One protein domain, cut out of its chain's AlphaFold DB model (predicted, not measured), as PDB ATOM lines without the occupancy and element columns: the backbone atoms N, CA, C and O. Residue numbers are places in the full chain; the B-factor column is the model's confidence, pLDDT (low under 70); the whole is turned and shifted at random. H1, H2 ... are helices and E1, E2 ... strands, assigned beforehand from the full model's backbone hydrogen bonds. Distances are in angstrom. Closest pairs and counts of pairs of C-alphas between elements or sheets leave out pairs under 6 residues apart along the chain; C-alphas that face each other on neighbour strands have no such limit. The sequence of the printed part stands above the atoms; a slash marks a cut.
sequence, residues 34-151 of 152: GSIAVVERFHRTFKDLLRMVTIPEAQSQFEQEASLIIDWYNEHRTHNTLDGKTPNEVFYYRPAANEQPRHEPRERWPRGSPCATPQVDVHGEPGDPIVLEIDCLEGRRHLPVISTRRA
ATOM      1  N   GLY A  34     -40.895   9.164 -22.025       77.31
ATOM      2  CA  GLY A  34     -41.559   8.850 -23.299       77.31
ATOM      3  C   GLY A  34     -40.925   9.534 -24.504       77.31
ATOM      4  O   GLY A  34     -40.614   8.881 -25.492       77.31
ATOM      5  N   SER A  35     -40.653  10.836 -24.395       79.62
ATOM      6  CA  SER A  35     -40.150  11.649 -25.518       79.62
ATOM      7  C   SER A  35     -38.802  11.181 -26.090       79.62
ATOM      8  O   SER A  35     -38.561  11.318 -27.286       79.62
ATOM      9  N   ILE A  36     -37.958  10.581 -25.249       84.25
ATOM     10  CA  ILE A  36     -36.652  10.010 -25.613       84.25
ATOM     11  C   ILE A  36     -36.596   8.484 -25.431       84.25
ATOM     12  O   ILE A  36     -35.555   7.871 -25.655       84.25
ATOM     13  N   ALA A  37     -37.720   7.848 -25.082       87.19
ATOM     14  CA  ALA A  37     -37.759   6.439 -24.685       87.19
ATOM     15  C   ALA A  37     -37.320   5.474 -25.800       87.19
ATOM     16  O   ALA A  37     -36.827   4.381 -25.525       87.19
ATOM     17  N   VAL A  38     -37.478   5.876 -27.066       88.19
ATOM     18  CA  VAL A  38     -36.992   5.109 -28.223       88.19
ATOM     19  C   VAL A  38     -35.465   5.001 -28.194       88.19
ATOM     20  O   VAL A  38     -34.927   3.899 -28.288       88.19
ATOM     21  N   VAL A  39     -34.773   6.125 -27.985       90.31
ATOM     22  CA  VAL A  39     -33.305   6.173 -27.898       90.31
ATOM     23  C   VAL A  39     -32.816   5.473 -26.628       90.31
ATOM     24  O   VAL A  39     -31.855   4.714 -26.674       90.31
ATOM     25  N   GLU A  40     -33.516   5.630 -25.501       92.19
ATOM     26  CA  GLU A  40     -33.185   4.914 -24.259       92.19
ATOM     27  C   GLU A  40     -33.274   3.388 -24.421       92.19
ATOM     28  O   GLU A  40     -32.417   2.648 -23.930       92.19
ATOM     29  N   ARG A  41     -34.286   2.893 -25.145       92.88
ATOM     30  CA  ARG A  41     -34.431   1.461 -25.445       92.88
ATOM     31  C   ARG A  41     -33.320   0.955 -26.365       92.88
ATOM     32  O   ARG A  41     -32.841  -0.163 -26.153       92.88
ATOM     33  N   PHE A  42     -32.905   1.764 -27.341       95.12
ATOM     34  CA  PHE A  42     -31.722   1.477 -28.150       95.12
ATOM     35  C   PHE A  42     -30.474   1.380 -27.264       95.12
ATOM     36  O   PHE A  42     -29.827   0.339 -27.265       95.12
ATOM     37  N   HIS A  43     -30.195   2.381 -26.418       96.19
ATOM     38  CA  HIS A  43     -29.036   2.366 -25.515       96.19
ATOM     39  C   HIS A  43     -29.009   1.149 -24.591       96.19
ATOM     40  O   HIS A  43     -27.941   0.592 -24.344       96.19
ATOM     41  N   ARG A  44     -30.166   0.730 -24.067       96.69
ATOM     42  CA  ARG A  44     -30.258  -0.495 -23.267       96.69
ATOM     43  C   ARG A  44     -29.849  -1.715 -24.091       96.69
ATOM     44  O   ARG A  44     -28.944  -2.423 -23.680       96.69
ATOM     45  N   THR A  45     -30.452  -1.890 -25.268       96.31
ATOM     46  CA  THR A  45     -30.135  -3.007 -26.176       96.31
ATOM     47  C   THR A  45     -28.650  -3.018 -26.540       96.31
ATOM     48  O   THR A  45     -27.995  -4.041 -26.409       96.31
ATOM     49  N   PHE A  46     -28.100  -1.864 -26.914       97.50
ATOM     50  CA  PHE A  46     -26.692  -1.693 -27.260       97.50
ATOM     51  C   PHE A  46     -25.760  -2.118 -26.116       97.50
ATOM     52  O   PHE A  46     -24.836  -2.902 -26.315       97.50
ATOM     53  N   LYS A  47     -26.034  -1.660 -24.887       96.69
ATOM     54  CA  LYS A  47     -25.248  -2.037 -23.702       96.69
ATOM     55  C   LYS A  47     -25.397  -3.514 -23.350       96.69
ATOM     56  O   LYS A  47     -24.426  -4.120 -22.915       96.69
ATOM     57  N   ASP A  48     -26.587  -4.083 -23.509       97.12
ATOM     58  CA  ASP A  48     -26.824  -5.502 -23.238       97.12
ATOM     59  C   ASP A  48     -26.065  -6.389 -24.233       97.12
ATOM     60  O   ASP A  48     -25.468  -7.378 -23.822       97.12
ATOM     61  N   LEU A  49     -25.993  -5.986 -25.506       96.94
ATOM     62  CA  LEU A  49     -25.172  -6.653 -26.519       96.94
ATOM     63  C   LEU A  49     -23.673  -6.538 -26.213       96.94
ATOM     64  O   LEU A  49     -22.974  -7.548 -26.215       96.94
ATOM     65  N   LEU A  50     -23.190  -5.341 -25.864       95.31
ATOM     66  CA  LEU A  50     -21.788  -5.140 -25.479       95.31
ATOM     67  C   LEU A  50     -21.376  -5.956 -24.247       95.31
ATOM     68  O   LEU A  50     -20.232  -6.381 -24.153       95.31
ATOM     69  N   ARG A  51     -22.293  -6.204 -23.305       95.75
ATOM     70  CA  ARG A  51     -22.024  -7.040 -22.120       95.75
ATOM     71  C   ARG A  51     -21.815  -8.519 -22.444       95.75
ATOM     72  O   ARG A  51     -21.339  -9.246 -21.578       95.75
ATOM     73  N   MET A  52     -22.185  -8.971 -23.641       96.38
ATOM     74  CA  MET A  52     -21.996 -10.361 -24.069       96.38
ATOM     75  C   MET A  52     -20.624 -10.624 -24.695       96.38
ATOM     76  O   MET A  52     -20.314 -11.771 -25.011       96.38
ATOM     77  N   VAL A  53     -19.796  -9.589 -24.857       94.62
ATOM     78  CA  VAL A  53     -18.451  -9.697 -25.422       94.62
ATOM     79  C   VAL A  53     -17.415  -9.050 -24.515       94.62
ATOM     80  O   VAL A  53     -17.722  -8.204 -23.675       94.62
ATOM     81  N   THR A  54     -16.155  -9.431 -24.698       94.75
ATOM     82  CA  THR A  54     -15.038  -8.659 -24.157       94.75
ATOM     83  C   THR A  54     -14.922  -7.368 -24.959       94.75
ATOM     84  O   THR A  54     -14.666  -7.409 -26.160       94.75
ATOM     85  N   ILE A  55     -15.132  -6.230 -24.298       90.62
ATOM     86  CA  ILE A  55     -15.040  -4.912 -24.933       90.62
ATOM     87  C   ILE A  55     -13.585  -4.683 -25.372       90.62
ATOM     88  O   ILE A  55     -12.699  -4.734 -24.515       90.62
ATOM     89  N   PRO A  56     -13.316  -4.433 -26.668       92.25
ATOM     90  CA  PRO A  56     -11.961  -4.161 -27.133       92.25
ATOM     91  C   PRO A  56     -11.394  -2.878 -26.513       92.25
ATOM     92  O   PRO A  56     -12.075  -1.857 -26.468       92.25
ATOM     93  N   GLU A  57     -10.132  -2.910 -26.080       94.50
ATOM     94  CA  GLU A  57      -9.442  -1.716 -25.563       94.50
ATOM     95  C   GLU A  57      -9.036  -0.751 -26.684       94.50
ATOM     96  O   GLU A  57      -9.005   0.466 -26.498       94.50
ATOM     97  N   ALA A  58      -8.725  -1.289 -27.867       97.75
ATOM     98  CA  ALA A  58      -8.380  -0.485 -29.027       97.75
ATOM     99  C   ALA A  58      -9.626   0.235 -29.563       97.75
ATOM    100  O   ALA A  58     -10.593  -0.408 -29.978       97.75
ATOM    101  N   GLN A  59      -9.562   1.568 -29.627       97.00
ATOM    102  CA  GLN A  59     -10.673   2.421 -30.057       97.00
ATOM    103  C   GLN A  59     -11.276   1.986 -31.400       97.00
ATOM    104  O   GLN A  59     -12.489   1.873 -31.513       97.00
ATOM    105  N   SER A  60     -10.442   1.679 -32.398       98.06
ATOM    106  CA  SER A  60     -10.912   1.263 -33.726       98.06
ATOM    107  C   SER A  60     -11.680  -0.060 -33.706       98.06
ATOM    108  O   SER A  60     -12.650  -0.224 -34.442       98.06
ATOM    109  N   GLN A  61     -11.278  -1.000 -32.851       96.94
ATOM    110  CA  GLN A  61     -11.976  -2.276 -32.694       96.94
ATOM    111  C   GLN A  61     -13.294  -2.092 -31.940       96.94
ATOM    112  O   GLN A  61     -14.296  -2.706 -32.299       96.94
ATOM    113  N   PHE A  62     -13.316  -1.222 -30.927       96.75
ATOM    114  CA  PHE A  62     -14.549  -0.868 -30.232       96.75
ATOM    115  C   PHE A  62     -15.544  -0.165 -31.165       96.75
ATOM    116  O   PHE A  62     -16.722  -0.507 -31.169       96.75
ATOM    117  N   GLU A  63     -15.076   0.776 -31.986       97.50
ATOM    118  CA  GLU A  63     -15.892   1.451 -32.998       97.50
ATOM    119  C   GLU A  63     -16.452   0.465 -34.021       97.50
ATOM    120  O   GLU A  63     -17.641   0.516 -34.318       97.50
ATOM    121  N   GLN A  64     -15.634  -0.478 -34.500       97.00
ATOM    122  CA  GLN A  64     -16.099  -1.533 -35.398       97.00
ATOM    123  C   GLN A  64     -17.202  -2.380 -34.750       97.00
ATOM    124  O   GLN A  64     -18.221  -2.661 -35.381       97.00
ATOM    125  N   GLU A  65     -17.024  -2.775 -33.489       97.25
ATOM    126  CA  GLU A  65     -18.018  -3.567 -32.768       97.25
ATOM    127  C   GLU A  65     -19.316  -2.777 -32.539       97.25
ATOM    128  O   GLU A  65     -20.415  -3.292 -32.746       97.25
ATOM    129  N   ALA A  66     -19.196  -1.496 -32.186       97.31
ATOM    130  CA  ALA A  66     -20.326  -0.587 -32.052       97.31
ATOM    131  C   ALA A  66     -21.096  -0.433 -33.373       97.31
ATOM    132  O   ALA A  66     -22.326  -0.507 -33.369       97.31
ATOM    133  N   SER A  67     -20.388  -0.258 -34.492       97.88
ATOM    134  CA  SER A  67     -20.985  -0.180 -35.827       97.88
ATOM    135  C   SER A  67     -21.760  -1.445 -36.170       97.88
ATOM    136  O   SER A  67     -22.920  -1.347 -36.545       97.88
ATOM    137  N   LEU A  68     -21.191  -2.628 -35.938       98.06
ATOM    138  CA  LEU A  68     -21.872  -3.890 -36.242       98.06
ATOM    139  C   LEU A  68     -23.122  -4.109 -35.389       98.06
ATOM    140  O   LEU A  68     -24.135  -4.590 -35.893       98.06
ATOM    141  N   ILE A  69     -23.097  -3.709 -34.115       98.12
ATOM    142  CA  ILE A  69     -24.299  -3.719 -33.273       98.12
ATOM    143  C   ILE A  69     -25.376  -2.786 -33.847       98.12
ATOM    144  O   ILE A  69     -26.556  -3.143 -33.860       98.12
ATOM    145  N   ILE A  70     -24.991  -1.585 -34.286       98.19
ATOM    146  CA  ILE A  70     -25.912  -0.598 -34.865       98.19
ATOM    147  C   ILE A  70     -26.498  -1.113 -36.182       98.19
ATOM    148  O   ILE A  70     -27.712  -1.026 -36.376       98.19
ATOM    149  N   ASP A  71     -25.666  -1.678 -37.052       98.38
ATOM    150  CA  ASP A  71     -26.083  -2.248 -38.331       98.38
ATOM    151  C   ASP A  71     -27.053  -3.407 -38.103       98.38
ATOM    152  O   ASP A  71     -28.158  -3.408 -38.644       98.38
ATOM    153  N   TRP A  72     -26.715  -4.329 -37.198       98.50
ATOM    154  CA  TRP A  72     -27.593  -5.433 -36.827       98.50
ATOM    155  C   TRP A  72     -28.934  -4.959 -36.252       98.50
ATOM    156  O   TRP A  72     -29.994  -5.464 -36.630       98.50
ATOM    157  N   TYR A  73     -28.907  -3.967 -35.357       98.00
ATOM    158  CA  TYR A  73     -30.116  -3.402 -34.755       98.00
ATOM    159  C   TYR A  73     -31.047  -2.789 -35.807       98.00
ATOM    160  O   TYR A  73     -32.265  -2.900 -35.680       98.00
ATOM    161  N   ASN A  74     -30.492  -2.132 -36.826       97.56
ATOM    162  CA  ASN A  74     -31.282  -1.447 -37.843       97.56
ATOM    163  C   ASN A  74     -31.724  -2.361 -38.992       97.56
ATOM    164  O   ASN A  74     -32.817  -2.155 -39.518       97.56
ATOM    165  N   GLU A  75     -30.910  -3.346 -39.376       97.56
ATOM    166  CA  GLU A  75     -31.148  -4.189 -40.556       97.56
ATOM    167  C   GLU A  75     -31.790  -5.540 -40.223       97.56
ATOM    168  O   GLU A  75     -32.599  -6.029 -41.005       97.56
ATOM    169  N   HIS A  76     -31.471  -6.149 -39.076       96.69
ATOM    170  CA  HIS A  76     -31.862  -7.536 -38.782       96.69
ATOM    171  C   HIS A  76     -32.811  -7.674 -37.594       96.69
ATOM    172  O   HIS A  76     -33.626  -8.597 -37.545       96.69
ATOM    173  N   ARG A  77     -32.726  -6.775 -36.612       96.00
ATOM    174  CA  ARG A  77     -33.577  -6.849 -35.426       96.00
ATOM    175  C   ARG A  77     -34.967  -6.298 -35.724       96.00
ATOM    176  O   ARG A  77     -35.123  -5.139 -36.097       96.00
ATOM    177  N   THR A  78     -35.991  -7.103 -35.472       95.25
ATOM    178  CA  THR A  78     -37.391  -6.678 -35.563       95.25
ATOM    179  C   THR A  78     -37.864  -5.990 -34.281       95.25
ATOM    180  O   THR A  78     -37.355  -6.223 -33.179       95.25
ATOM    181  N   HIS A  79     -38.840  -5.091 -34.418       95.06
ATOM    182  CA  HIS A  79     -39.319  -4.251 -33.323       95.06
ATOM    183  C   HIS A  79     -40.835  -4.320 -33.164       95.06
ATOM    184  O   HIS A  79     -41.578  -3.942 -34.063       95.06
ATOM    185  N   ASN A  80     -41.311  -4.658 -31.961       91.81
ATOM    186  CA  ASN A  80     -42.752  -4.666 -31.662       91.81
ATOM    187  C   ASN A  80     -43.420  -3.297 -31.872       91.81
ATOM    188  O   ASN A  80     -44.572  -3.238 -32.269       91.81
ATOM    189  N   THR A  81     -42.715  -2.188 -31.617       91.75
ATOM    190  CA  THR A  81     -43.253  -0.834 -31.860       91.75
ATOM    191  C   THR A  81     -43.314  -0.450 -33.335       91.75
ATOM    192  O   THR A  81     -43.843   0.608 -33.650       91.75
ATOM    193  N   LEU A  82     -42.710  -1.259 -34.203       94.81
ATOM    194  CA  LEU A  82     -42.746  -1.126 -35.656       94.81
ATOM    195  C   LEU A  82     -43.523  -2.300 -36.272       94.81
ATOM    196  O   LEU A  82     -43.234  -2.707 -37.391       94.81
ATOM    197  N   ASP A  83     -44.450  -2.896 -35.516       94.00
ATOM    198  CA  ASP A  83     -45.280  -4.024 -35.949       94.00
ATOM    199  C   ASP A  83     -44.472  -5.213 -36.493       94.00
ATOM    200  O   ASP A  83     -44.861  -5.855 -37.464       94.00
ATOM    201  N   GLY A  84     -43.318  -5.497 -35.881       94.44
ATOM    202  CA  GLY A  84     -42.445  -6.604 -36.276       94.44
ATOM    203  C   GLY A  84     -41.507  -6.298 -37.447       94.44
ATOM    204  O   GLY A  84     -40.809  -7.204 -37.886       94.44
ATOM    205  N   LYS A  85     -41.446  -5.046 -37.912       96.69
ATOM    206  CA  LYS A  85     -40.488  -4.576 -38.924       96.69
ATOM    207  C   LYS A  85     -39.152  -4.160 -38.307       96.69
ATOM    208  O   LYS A  85     -39.066  -3.888 -37.100       96.69
ATOM    209  N   THR A  86     -38.117  -4.070 -39.131       97.06
ATOM    210  CA  THR A  86     -36.818  -3.490 -38.771       97.06
ATOM    211  C   THR A  86     -36.834  -1.964 -38.948       97.06
ATOM    212  O   THR A  86     -37.647  -1.422 -39.707       97.06
ATOM    213  N   PRO A  87     -35.960  -1.216 -38.248       97.56
ATOM    214  CA  PRO A  87     -35.839   0.224 -38.451       97.56
ATOM    215  C   PRO A  87     -35.544   0.611 -39.905       97.56
ATOM    216  O   PRO A  87     -36.148   1.563 -40.402       97.56
ATOM    217  N   ASN A  88     -34.668  -0.125 -40.598       98.06
ATOM    218  CA  ASN A  88     -34.318   0.170 -41.988       98.06
ATOM    219  C   ASN A  88     -35.463  -0.124 -42.958       98.06
ATOM    220  O   ASN A  88     -35.642   0.643 -43.905       98.06
ATOM    221  N   GLU A  89     -36.266  -1.166 -42.722       98.12
ATOM    222  CA  GLU A  89     -37.474  -1.421 -43.518       98.12
ATOM    223  C   GLU A  89     -38.420  -0.216 -43.488       98.12
ATOM    224  O   GLU A  89     -38.848   0.270 -44.534       98.12
ATOM    225  N   VAL A  90     -38.677   0.330 -42.294       97.62
ATOM    226  CA  VAL A  90     -39.557   1.494 -42.121       97.62
ATOM    227  C   VAL A  90     -38.926   2.772 -42.674       97.62
ATOM    228  O   VAL A  90     -39.585   3.522 -43.391       97.62
ATOM    229  N   PHE A  91     -37.662   3.044 -42.344       97.50
ATOM    230  CA  PHE A  91     -37.000   4.302 -42.696       97.50
ATOM    231  C   PHE A  91     -36.773   4.451 -44.205       97.50
ATOM    232  O   PHE A  91     -36.974   5.532 -44.753       97.50
ATOM    233  N   TYR A  92     -36.371   3.369 -44.875       97.88
ATOM    234  CA  TYR A  92     -36.109   3.364 -46.315       97.88
ATOM    235  C   TYR A  92     -37.316   2.927 -47.154       97.88
ATOM    236  O   TYR A  92     -37.170   2.791 -48.367       97.88
ATOM    237  N   TYR A  93     -38.487   2.712 -46.541       96.75
ATOM    238  CA  TYR A  93     -39.691   2.219 -47.219       96.75
ATOM    239  C   TYR A  93     -39.438   0.927 -48.016       96.75
ATOM    240  O   TYR A  93     -39.910   0.771 -49.144       96.75
ATOM    241  N   ARG A  94     -38.646   0.009 -47.450       96.00
ATOM    242  CA  ARG A  94     -38.361  -1.284 -48.085       96.00
ATOM    243  C   ARG A  94     -39.515  -2.255 -47.821       96.00
ATOM    244  O   ARG A  94     -40.163  -2.145 -46.780       96.00
ATOM    245  N   PRO A  95     -39.758  -3.224 -48.722       94.69
ATOM    246  CA  PRO A  95     -40.672  -4.323 -48.436       94.69
ATOM    247  C   PRO A  95     -40.248  -5.032 -47.149       94.69
ATOM    248  O   PRO A  95     -39.102  -5.467 -47.042       94.69
ATOM    249  N   ALA A  96     -41.159  -5.124 -46.181       95.38
ATOM    250  CA  ALA A  96     -40.850  -5.752 -44.908       95.38
ATOM    251  C   ALA A  96     -40.910  -7.277 -45.023       95.38
ATOM    252  O   ALA A  96     -41.831  -7.826 -45.639       95.38
ATOM    253  N   ALA A  97     -39.955  -7.967 -44.401       93.56
ATOM    254  CA  ALA A  97     -39.877  -9.423 -44.423       93.56
ATOM    255  C   ALA A  97     -41.117 -10.079 -43.793       93.56
ATOM    256  O   ALA A  97     -41.597 -11.098 -44.282       93.56
ATOM    257  N   ASN A  98     -41.676  -9.473 -42.740       93.31
ATOM    258  CA  ASN A  98     -42.871  -9.987 -42.070       93.31
ATOM    259  C   ASN A  98     -44.166  -9.805 -42.880       93.31
ATOM    260  O   ASN A  98     -45.171 -10.423 -42.542       93.31
ATOM    261  N   GLU A  99     -44.149  -8.969 -43.920       94.56
ATOM    262  CA  GLU A  99     -45.271  -8.747 -44.838       94.56
ATOM    263  C   GLU A  99     -45.175  -9.618 -46.105       94.56
ATOM    264  O   GLU A  99     -46.079  -9.598 -46.939       94.56
ATOM    265  N   GLN A 100     -44.101 -10.401 -46.252       92.75
ATOM    266  CA  GLN A 100     -43.961 -11.376 -47.335       92.75
ATOM    267  C   GLN A 100     -44.752 -12.656 -47.040       92.75
ATOM    268  O   GLN A 100     -45.040 -12.945 -45.874       92.75
ATOM    269  N   PRO A 101     -45.076 -13.465 -48.070       92.88
ATOM    270  CA  PRO A 101     -45.709 -14.757 -47.865       92.88
ATOM    271  C   PRO A 101     -44.941 -15.610 -46.851       92.88
ATOM    272  O   PRO A 101     -43.759 -15.912 -47.023       92.88
ATOM    273  N   ARG A 102     -45.616 -15.992 -45.770       91.56
ATOM    274  CA  ARG A 102     -45.005 -16.685 -44.632       91.56
ATOM    275  C   ARG A 102     -44.917 -18.185 -44.876       91.56
ATOM    276  O   ARG A 102     -45.757 -18.767 -45.562       91.56
ATOM    277  N   HIS A 103     -43.984 -18.845 -44.207       91.69
ATOM    278  CA  HIS A 103     -44.004 -20.300 -44.095       91.69
ATOM    279  C   HIS A 103     -44.909 -20.741 -42.931       91.69
ATOM    280  O   HIS A 103     -44.847 -20.175 -41.838       91.69
ATOM    281  N   GLU A 104     -45.769 -21.739 -43.154       92.25
ATOM    282  CA  GLU A 104     -46.672 -22.292 -42.135       92.25
ATOM    283  C   GLU A 104     -46.397 -23.788 -41.940       92.25
ATOM    284  O   GLU A 104     -46.944 -24.603 -42.679       92.25
ATOM    285  N   PRO A 105     -45.590 -24.184 -40.941       92.31
ATOM    286  CA  PRO A 105     -45.270 -25.593 -40.715       92.31
ATOM    287  C   PRO A 105     -46.446 -26.408 -40.149       92.31
ATOM    288  O   PRO A 105     -46.342 -27.622 -40.004       92.31
ATOM    289  N   ARG A 106     -47.565 -25.776 -39.773       92.31
ATOM    290  CA  ARG A 106     -48.728 -26.463 -39.192       92.31
ATOM    291  C   ARG A 106     -49.812 -26.668 -40.246       92.31
ATOM    292  O   ARG A 106     -50.505 -25.728 -40.623       92.31
ATOM    293  N   GLU A 107     -50.030 -27.927 -40.611       93.81
ATOM    294  CA  GLU A 107     -50.972 -28.366 -41.655       93.81
ATOM    295  C   GLU A 107     -52.382 -27.766 -41.538       93.81
ATOM    296  O   GLU A 107     -52.990 -27.359 -42.522       93.81
ATOM    297  N   ARG A 108     -52.917 -27.675 -40.317       91.94
ATOM    298  CA  ARG A 108     -54.307 -27.254 -40.073       91.94
ATOM    299  C   ARG A 108     -54.431 -25.866 -39.452       91.94
ATOM    300  O   ARG A 108     -55.461 -25.556 -38.853       91.94
ATOM    301  N   TRP A 109     -53.393 -25.031 -39.538       89.88
ATOM    302  CA  TRP A 109     -53.461 -23.702 -38.935       89.88
ATOM    303  C   TRP A 109     -54.321 -22.743 -39.770       89.88
ATOM    304  O   TRP A 109     -54.060 -22.574 -40.963       89.88
ATOM    305  N   PRO A 110     -55.328 -22.074 -39.174       86.38
ATOM    306  CA  PRO A 110     -56.167 -21.140 -39.915       86.38
ATOM    307  C   PRO A 110     -55.346 -19.973 -40.464       86.38
ATOM    308  O   PRO A 110     -54.618 -19.322 -39.708       86.38
ATOM    309  N   ARG A 111     -55.515 -19.657 -41.757       79.69
ATOM    310  CA  ARG A 111     -54.854 -18.498 -42.386       79.69
ATOM    311  C   ARG A 111     -55.154 -17.211 -41.618       79.69
ATOM    312  O   ARG A 111     -54.217 -16.540 -41.226       79.69
ATOM    313  N   GLY A 112     -56.432 -16.982 -41.295       83.75
ATOM    314  CA  GLY A 112     -56.944 -15.818 -40.560       83.75
ATOM    315  C   GLY A 112     -56.650 -15.772 -39.052       83.75
ATOM    316  O   GLY A 112     -57.306 -15.019 -38.335       83.75
ATOM    317  N   SER A 113     -55.760 -16.619 -38.527       86.31
ATOM    318  CA  SER A 113     -55.493 -16.666 -37.084       86.31
ATOM    319  C   SER A 113     -54.879 -15.345 -36.598       86.31
ATOM    320  O   SER A 113     -53.906 -14.891 -37.198       86.31
ATOM    321  N   PRO A 114     -55.341 -14.749 -35.480       84.19
ATOM    322  CA  PRO A 114     -54.719 -13.549 -34.913       84.19
ATOM    323  C   PRO A 114     -53.235 -13.728 -34.568       84.19
ATOM    324  O   PRO A 114     -52.481 -12.765 -34.585       84.19
ATOM    325  N   CYS A 115     -52.795 -14.960 -34.295       81.94
ATOM    326  CA  CYS A 115     -51.386 -15.285 -34.057       81.94
ATOM    327  C   CYS A 115     -50.543 -15.337 -35.346       81.94
ATOM    328  O   CYS A 115     -49.360 -15.654 -35.276       81.94
ATOM    329  N   ALA A 116     -51.152 -15.095 -36.508       82.44
ATOM    330  CA  ALA A 116     -50.505 -15.021 -37.813       82.44
ATOM    331  C   ALA A 116     -50.508 -13.588 -38.369       82.44
ATOM    332  O   ALA A 116     -50.476 -13.420 -39.579       82.44
ATOM    333  N   THR A 117     -50.606 -12.557 -37.521       84.31
ATOM    334  CA  THR A 117     -50.481 -11.165 -37.968       84.31
ATOM    335  C   THR A 117     -49.023 -10.807 -38.317       84.31
ATOM    336  O   THR A 117     -48.115 -11.220 -37.594       84.31
ATOM    337  N   PRO A 118     -48.786 -10.010 -39.380       89.69
ATOM    338  CA  PRO A 118     -49.780  -9.509 -40.335       89.69
ATOM    339  C   PRO A 118     -50.353 -10.637 -41.205       89.69
ATOM    340  O   PRO A 118     -49.671 -11.606 -41.512       89.69
ATOM    341  N   GLN A 119     -51.630 -10.514 -41.576       90.44
ATOM    342  CA  GLN A 119     -52.322 -11.525 -42.381       90.44
ATOM    343  C   GLN A 119     -51.767 -11.509 -43.808       90.44
ATOM    344  O   GLN A 119     -52.169 -10.681 -44.623       90.44
ATOM    345  N   VAL A 120     -50.827 -12.408 -44.075       92.12
ATOM    346  CA  VAL A 120     -50.133 -12.560 -45.357       92.12
ATOM    347  C   VAL A 120     -50.402 -13.936 -45.951       92.12
ATOM    348  O   VAL A 120     -50.831 -14.865 -45.255       92.12
ATOM    349  N   ASP A 121     -50.131 -14.077 -47.246       92.31
ATOM    350  CA  ASP A 121     -50.239 -15.358 -47.932       92.31
ATOM    351  C   ASP A 121     -49.286 -16.409 -47.345       92.31
ATOM    352  O   ASP A 121     -48.303 -16.098 -46.674       92.31
ATOM    353  N   VAL A 122     -49.588 -17.681 -47.599       91.50
ATOM    354  CA  VAL A 122     -48.698 -18.793 -47.247       91.50
ATOM    355  C   VAL A 122     -47.848 -19.131 -48.463       91.50
ATOM    356  O   VAL A 122     -48.374 -19.328 -49.557       91.50
ATOM    357  N   HIS A 123     -46.534 -19.203 -48.273       91.00
ATOM    358  CA  HIS A 123     -45.605 -19.653 -49.297       91.00
ATOM    359  C   HIS A 123     -45.531 -21.188 -49.320       91.00
ATOM    360  O   HIS A 123     -44.828 -21.786 -48.499       91.00
ATOM    361  N   GLY A 124     -46.195 -21.809 -50.297       90.50
ATOM    362  CA  GLY A 124     -46.366 -23.263 -50.384       90.50
ATOM    363  C   GLY A 124     -47.675 -23.705 -49.735       90.50
ATOM    364  O   GLY A 124     -48.649 -22.952 -49.737       90.50
ATOM    365  N   GLU A 125     -47.685 -24.905 -49.160       90.38
ATOM    366  CA  GLU A 125     -48.849 -25.447 -48.462       90.38
ATOM    367  C   GLU A 125     -48.628 -25.446 -46.940       90.38
ATOM    368  O   GLU A 125     -47.515 -25.695 -46.467       90.38
ATOM    369  N   PRO A 126     -49.665 -25.169 -46.129       91.69
ATOM    370  CA  PRO A 126     -49.590 -25.395 -44.692       91.69
ATOM    371  C   PRO A 126     -49.171 -26.835 -44.380       91.69
ATOM    372  O   PRO A 126     -49.716 -27.782 -44.940       91.69
ATOM    373  N   GLY A 127     -48.245 -27.009 -43.441       92.50
ATOM    374  CA  GLY A 127     -47.674 -28.321 -43.115       92.50
ATOM    375  C   GLY A 127     -46.382 -28.635 -43.862       92.50
ATOM    376  O   GLY A 127     -45.720 -29.615 -43.517       92.50
ATOM    377  N   ASP A 128     -45.989 -27.799 -44.827       93.31
ATOM    378  CA  ASP A 128     -44.697 -27.933 -45.487       93.31
ATOM    379  C   ASP A 128     -43.549 -27.882 -44.462       93.31
ATOM    380  O   ASP A 128     -43.516 -26.991 -43.601       93.31
ATOM    381  N   PRO A 129     -42.567 -28.798 -44.556       94.06
ATOM    382  CA  PRO A 129     -41.396 -28.758 -43.700       94.06
ATOM    383  C   PRO A 129     -40.576 -27.492 -43.968       94.06
ATOM    384  O   PRO A 129     -40.330 -27.100 -45.113       94.06
ATOM    385  N   ILE A 130     -40.117 -26.859 -42.887       94.50
ATOM    386  CA  ILE A 130     -39.286 -25.654 -42.932       94.50
ATOM    387  C   ILE A 130     -37.919 -25.926 -42.315       94.50
ATOM    388  O   ILE A 130     -37.788 -26.713 -41.379       94.50
ATOM    389  N   VAL A 131     -36.911 -25.219 -42.812       95.31
ATOM    390  CA  VAL A 131     -35.597 -25.119 -42.181       95.31
ATOM    391  C   VAL A 131     -35.483 -23.728 -41.571       95.31
ATOM    392  O   VAL A 131     -35.674 -22.726 -42.263       95.31
ATOM    393  N   LEU A 132     -35.194 -23.683 -40.270       94.06
ATOM    394  CA  LEU A 132     -34.806 -22.466 -39.566       94.06
ATOM    395  C   LEU A 132     -33.285 -22.355 -39.619       94.06
ATOM    396  O   LEU A 132     -32.586 -23.245 -39.132       94.06
ATOM    397  N   GLU A 133     -32.787 -21.271 -40.193       94.69
ATOM    398  CA  GLU A 133     -31.359 -20.993 -40.284       94.69
ATOM    399  C   GLU A 133     -31.020 -19.863 -39.314       94.69
ATOM    400  O   GLU A 133     -31.690 -18.828 -39.267       94.69
ATOM    401  N   ILE A 134     -30.004 -20.101 -38.486       95.12
ATOM    402  CA  ILE A 134     -29.502 -19.130 -37.520       95.12
ATOM    403  C   ILE A 134     -28.039 -18.893 -37.861       95.12
ATOM    404  O   ILE A 134     -27.192 -19.747 -37.603       95.12
ATOM    405  N   ASP A 135     -27.777 -17.734 -38.444       96.31
ATOM    406  CA  ASP A 135     -26.438 -17.232 -38.725       96.31
ATOM    407  C   ASP A 135     -26.092 -16.091 -37.753       96.31
ATOM    408  O   ASP A 135     -26.849 -15.769 -36.831       96.31
ATOM    409  N   CYS A 136     -24.920 -15.492 -37.908       97.31
ATOM    410  CA  CYS A 136     -24.388 -14.443 -37.057       97.31
ATOM    411  C   CYS A 136     -23.726 -13.370 -37.923       97.31
ATOM    412  O   CYS A 136     -22.841 -13.681 -38.720       97.31
ATOM    413  N   LEU A 137     -24.106 -12.101 -37.734       97.69
ATOM    414  CA  LEU A 137     -23.538 -10.993 -38.506       97.69
ATOM    415  C   LEU A 137     -22.018 -10.956 -38.321       97.69
ATOM    416  O   LEU A 137     -21.531 -10.809 -37.199       97.69
ATOM    417  N   GLU A 138     -21.264 -11.107 -39.412       95.94
ATOM    418  CA  GLU A 138     -19.796 -11.148 -39.384       95.94
ATOM    419  C   GLU A 138     -19.250 -12.158 -38.346       95.94
ATOM    420  O   GLU A 138     -18.288 -11.878 -37.623       95.94
ATOM    421  N   GLY A 139     -19.922 -13.308 -38.186       95.44
ATOM    422  CA  GLY A 139     -19.541 -14.377 -37.254       95.44
ATOM    423  C   GLY A 139     -19.779 -14.077 -35.766       95.44
ATOM    424  O   GLY A 139     -19.369 -14.855 -34.900       95.44
ATOM    425  N   ARG A 140     -20.438 -12.963 -35.426       95.94
ATOM    426  CA  ARG A 140     -20.653 -12.520 -34.039       95.94
ATOM    427  C   ARG A 140     -21.867 -13.179 -33.410       95.94
ATOM    428  O   ARG A 140     -23.004 -12.820 -33.697       95.94
ATOM    429  N   ARG A 141     -21.629 -14.119 -32.495       95.50
ATOM    430  CA  ARG A 141     -22.684 -14.912 -31.834       95.50
ATOM    431  C   ARG A 141     -23.743 -14.086 -31.103       95.50
ATOM    432  O   ARG A 141     -24.869 -14.545 -30.949       95.50
ATOM    433  N   HIS A 142     -23.391 -12.893 -30.631       96.12
ATOM    434  CA  HIS A 142     -24.316 -11.967 -29.975       96.12
ATOM    435  C   HIS A 142     -25.174 -11.156 -30.958       96.12
ATOM    436  O   HIS A 142     -26.079 -10.459 -30.509       96.12
ATOM    437  N   LEU A 143     -24.937 -11.275 -32.270       97.81
ATOM    438  CA  LEU A 143     -25.669 -10.605 -33.350       97.81
ATOM    439  C   LEU A 143     -26.322 -11.639 -34.293       97.81
ATOM    440  O   LEU A 143     -25.909 -11.776 -35.448       97.81
ATOM    441  N   PRO A 144     -27.320 -12.409 -33.818       97.06
ATOM    442  CA  PRO A 144     -27.914 -13.492 -34.594       97.06
ATOM    443  C   PRO A 144     -28.772 -12.971 -35.750       97.06
ATOM    444  O   PRO A 144     -29.582 -12.060 -35.572       97.06
ATOM    445  N   VAL A 145     -28.660 -13.594 -36.917       96.88
ATOM    446  CA  VAL A 145     -29.524 -13.355 -38.079       96.88
ATOM    447  C   VAL A 145     -30.348 -14.615 -38.307       96.88
ATOM    448  O   VAL A 145     -29.798 -15.700 -38.464       96.88
ATOM    449  N   ILE A 146     -31.673 -14.479 -38.266       93.19
ATOM    450  CA  ILE A 146     -32.597 -15.610 -38.361       93.19
ATOM    451  C   ILE A 146     -33.318 -15.533 -39.701       93.19
ATOM    452  O   ILE A 146     -33.944 -14.519 -40.010       93.19
ATOM    453  N   SER A 147     -33.269 -16.616 -40.464       92.50
ATOM    454  CA  SER A 147     -34.007 -16.773 -41.713       92.50
ATOM    455  C   SER A 147     -34.742 -18.111 -41.734       92.50
ATOM    456  O   SER A 147     -34.505 -19.017 -40.931       92.50
ATOM    457  N   THR A 148     -35.703 -18.224 -42.645       92.06
ATOM    458  CA  THR A 148     -36.461 -19.457 -42.856       92.06
ATOM    459  C   THR A 148     -36.549 -19.751 -44.340       92.06
ATOM    460  O   THR A 148     -36.595 -18.834 -45.157       92.06
ATOM    461  N   ARG A 149     -36.581 -21.039 -44.677       90.69
ATOM    462  CA  ARG A 149     -36.859 -21.517 -46.032       90.69
ATOM    463  C   ARG A 149     -37.618 -22.836 -45.993       90.69
ATOM    464  O   ARG A 149     -37.638 -23.515 -44.965       90.69
ATOM    465  N   ARG A 150     -38.193 -23.244 -47.126       88.88
ATOM    466  CA  ARG A 150     -38.743 -24.602 -47.285       88.88
ATOM    467  C   ARG A 150     -37.620 -25.642 -47.253       88.88
ATOM    468  O   ARG A 150     -36.516 -25.397 -47.758       88.88
ATOM    469  N   ALA A 151     -37.898 -26.793 -46.647       86.81
ATOM    470  CA  ALA A 151     -37.068 -27.974 -46.838       86.81
ATOM    471  C   ALA A 151     -37.277 -28.501 -48.270       86.81
ATOM    472  O   ALA A 151     -38.376 -28.381 -48.813       86.81
TER     473      ALA A 151
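AT A GLANCE: This is residues 34 to 151 of the 152 residues of the protein "Integrase catalytic domain-containing protein" of Planctomycetaceae bacterium (UniProt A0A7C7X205). Two helices, H1 and H2, meet at a steep angle toward one end of a loose model, a long unnamed loop, residues 103 to 127, makes the other end, and the two-stranded hairpin of E1 and E2 runs lengthwise along one side between them. The short helix H3 follows the end of H2 and packs on its last residues. The printed part has 118 residues, with three named helices and then two named strands in the order H1, H2, H3, E1, E2; the sheet E1 - E2 is antiparallel. The class is mixed, helices and strands, with 50 residues in named elements, under half of the printed part. The whole is loose, with a radius of gyration of the C-alphas of 17.3 A and spans of 53 by 36 by 23 A.

HOW THE PARTS SIT: H1, residues 37 to 50, and H2, residues 59 to 75, only just touch, with 3 pairs of C-alphas within 8 A; the closest C-alphas are those of Phe 46 and Ile 69, 6.8 A apart. H1 touches H2 with residues 46 to 49 alone, and H2 touches H1 with residues 69 to 70 alone. Their lines stand at a steep tilt of 55 degrees, and they run opposite ways. H2 touches H3, residues 87 to 91, with its residues 73 to 75 alone; the closest C-alphas are those of Asn 74 and Pro 87, 4.9 A apart. H1 and H3 are apart. In H1, H2 and H3 every O i to N i+4 pair is within hydrogen-bond range. E1, residues 130 to 136, and E2, residues 144 to 150, form a hairpin of antiparallel neighbour strands at 157 degrees between their directions. N 133 and O 147 are within hydrogen-bond range at 2.9 A, and so are N 145 and O 135 at 2.8 A. The C-alphas of Cys 136 and Pro 144 face each other at 4.4 A. H2 and E2 are apart, but only just, with their closest C-alphas 8.2 A apart. H1 is apart from both strands.

IN THESE COORDINATES: H1 begins at C-alpha 37 at (-37.759, 6.439, -24.685) and is 19.7 A long. H2, the longest helix with 17 residues, is 23.9 A long and ends at C-alpha 75 at (-31.148, -4.189, -40.556). H3 has 5 residues. E1 is 19.5 A long, and E2 is 20.0 A long, ending at C-alpha 150 at (-38.743, -24.602, -47.285).

THE WHOLE: The two C-alphas farthest apart are those of Ala 58 and Arg 108, 54.3 A. The links H2 to H3, 11 residues, and H3 to E1, 38 residues, are long. The printed part has no cut. The mean pLDDT of the printed part is 93.6, and no printed residue is under 70.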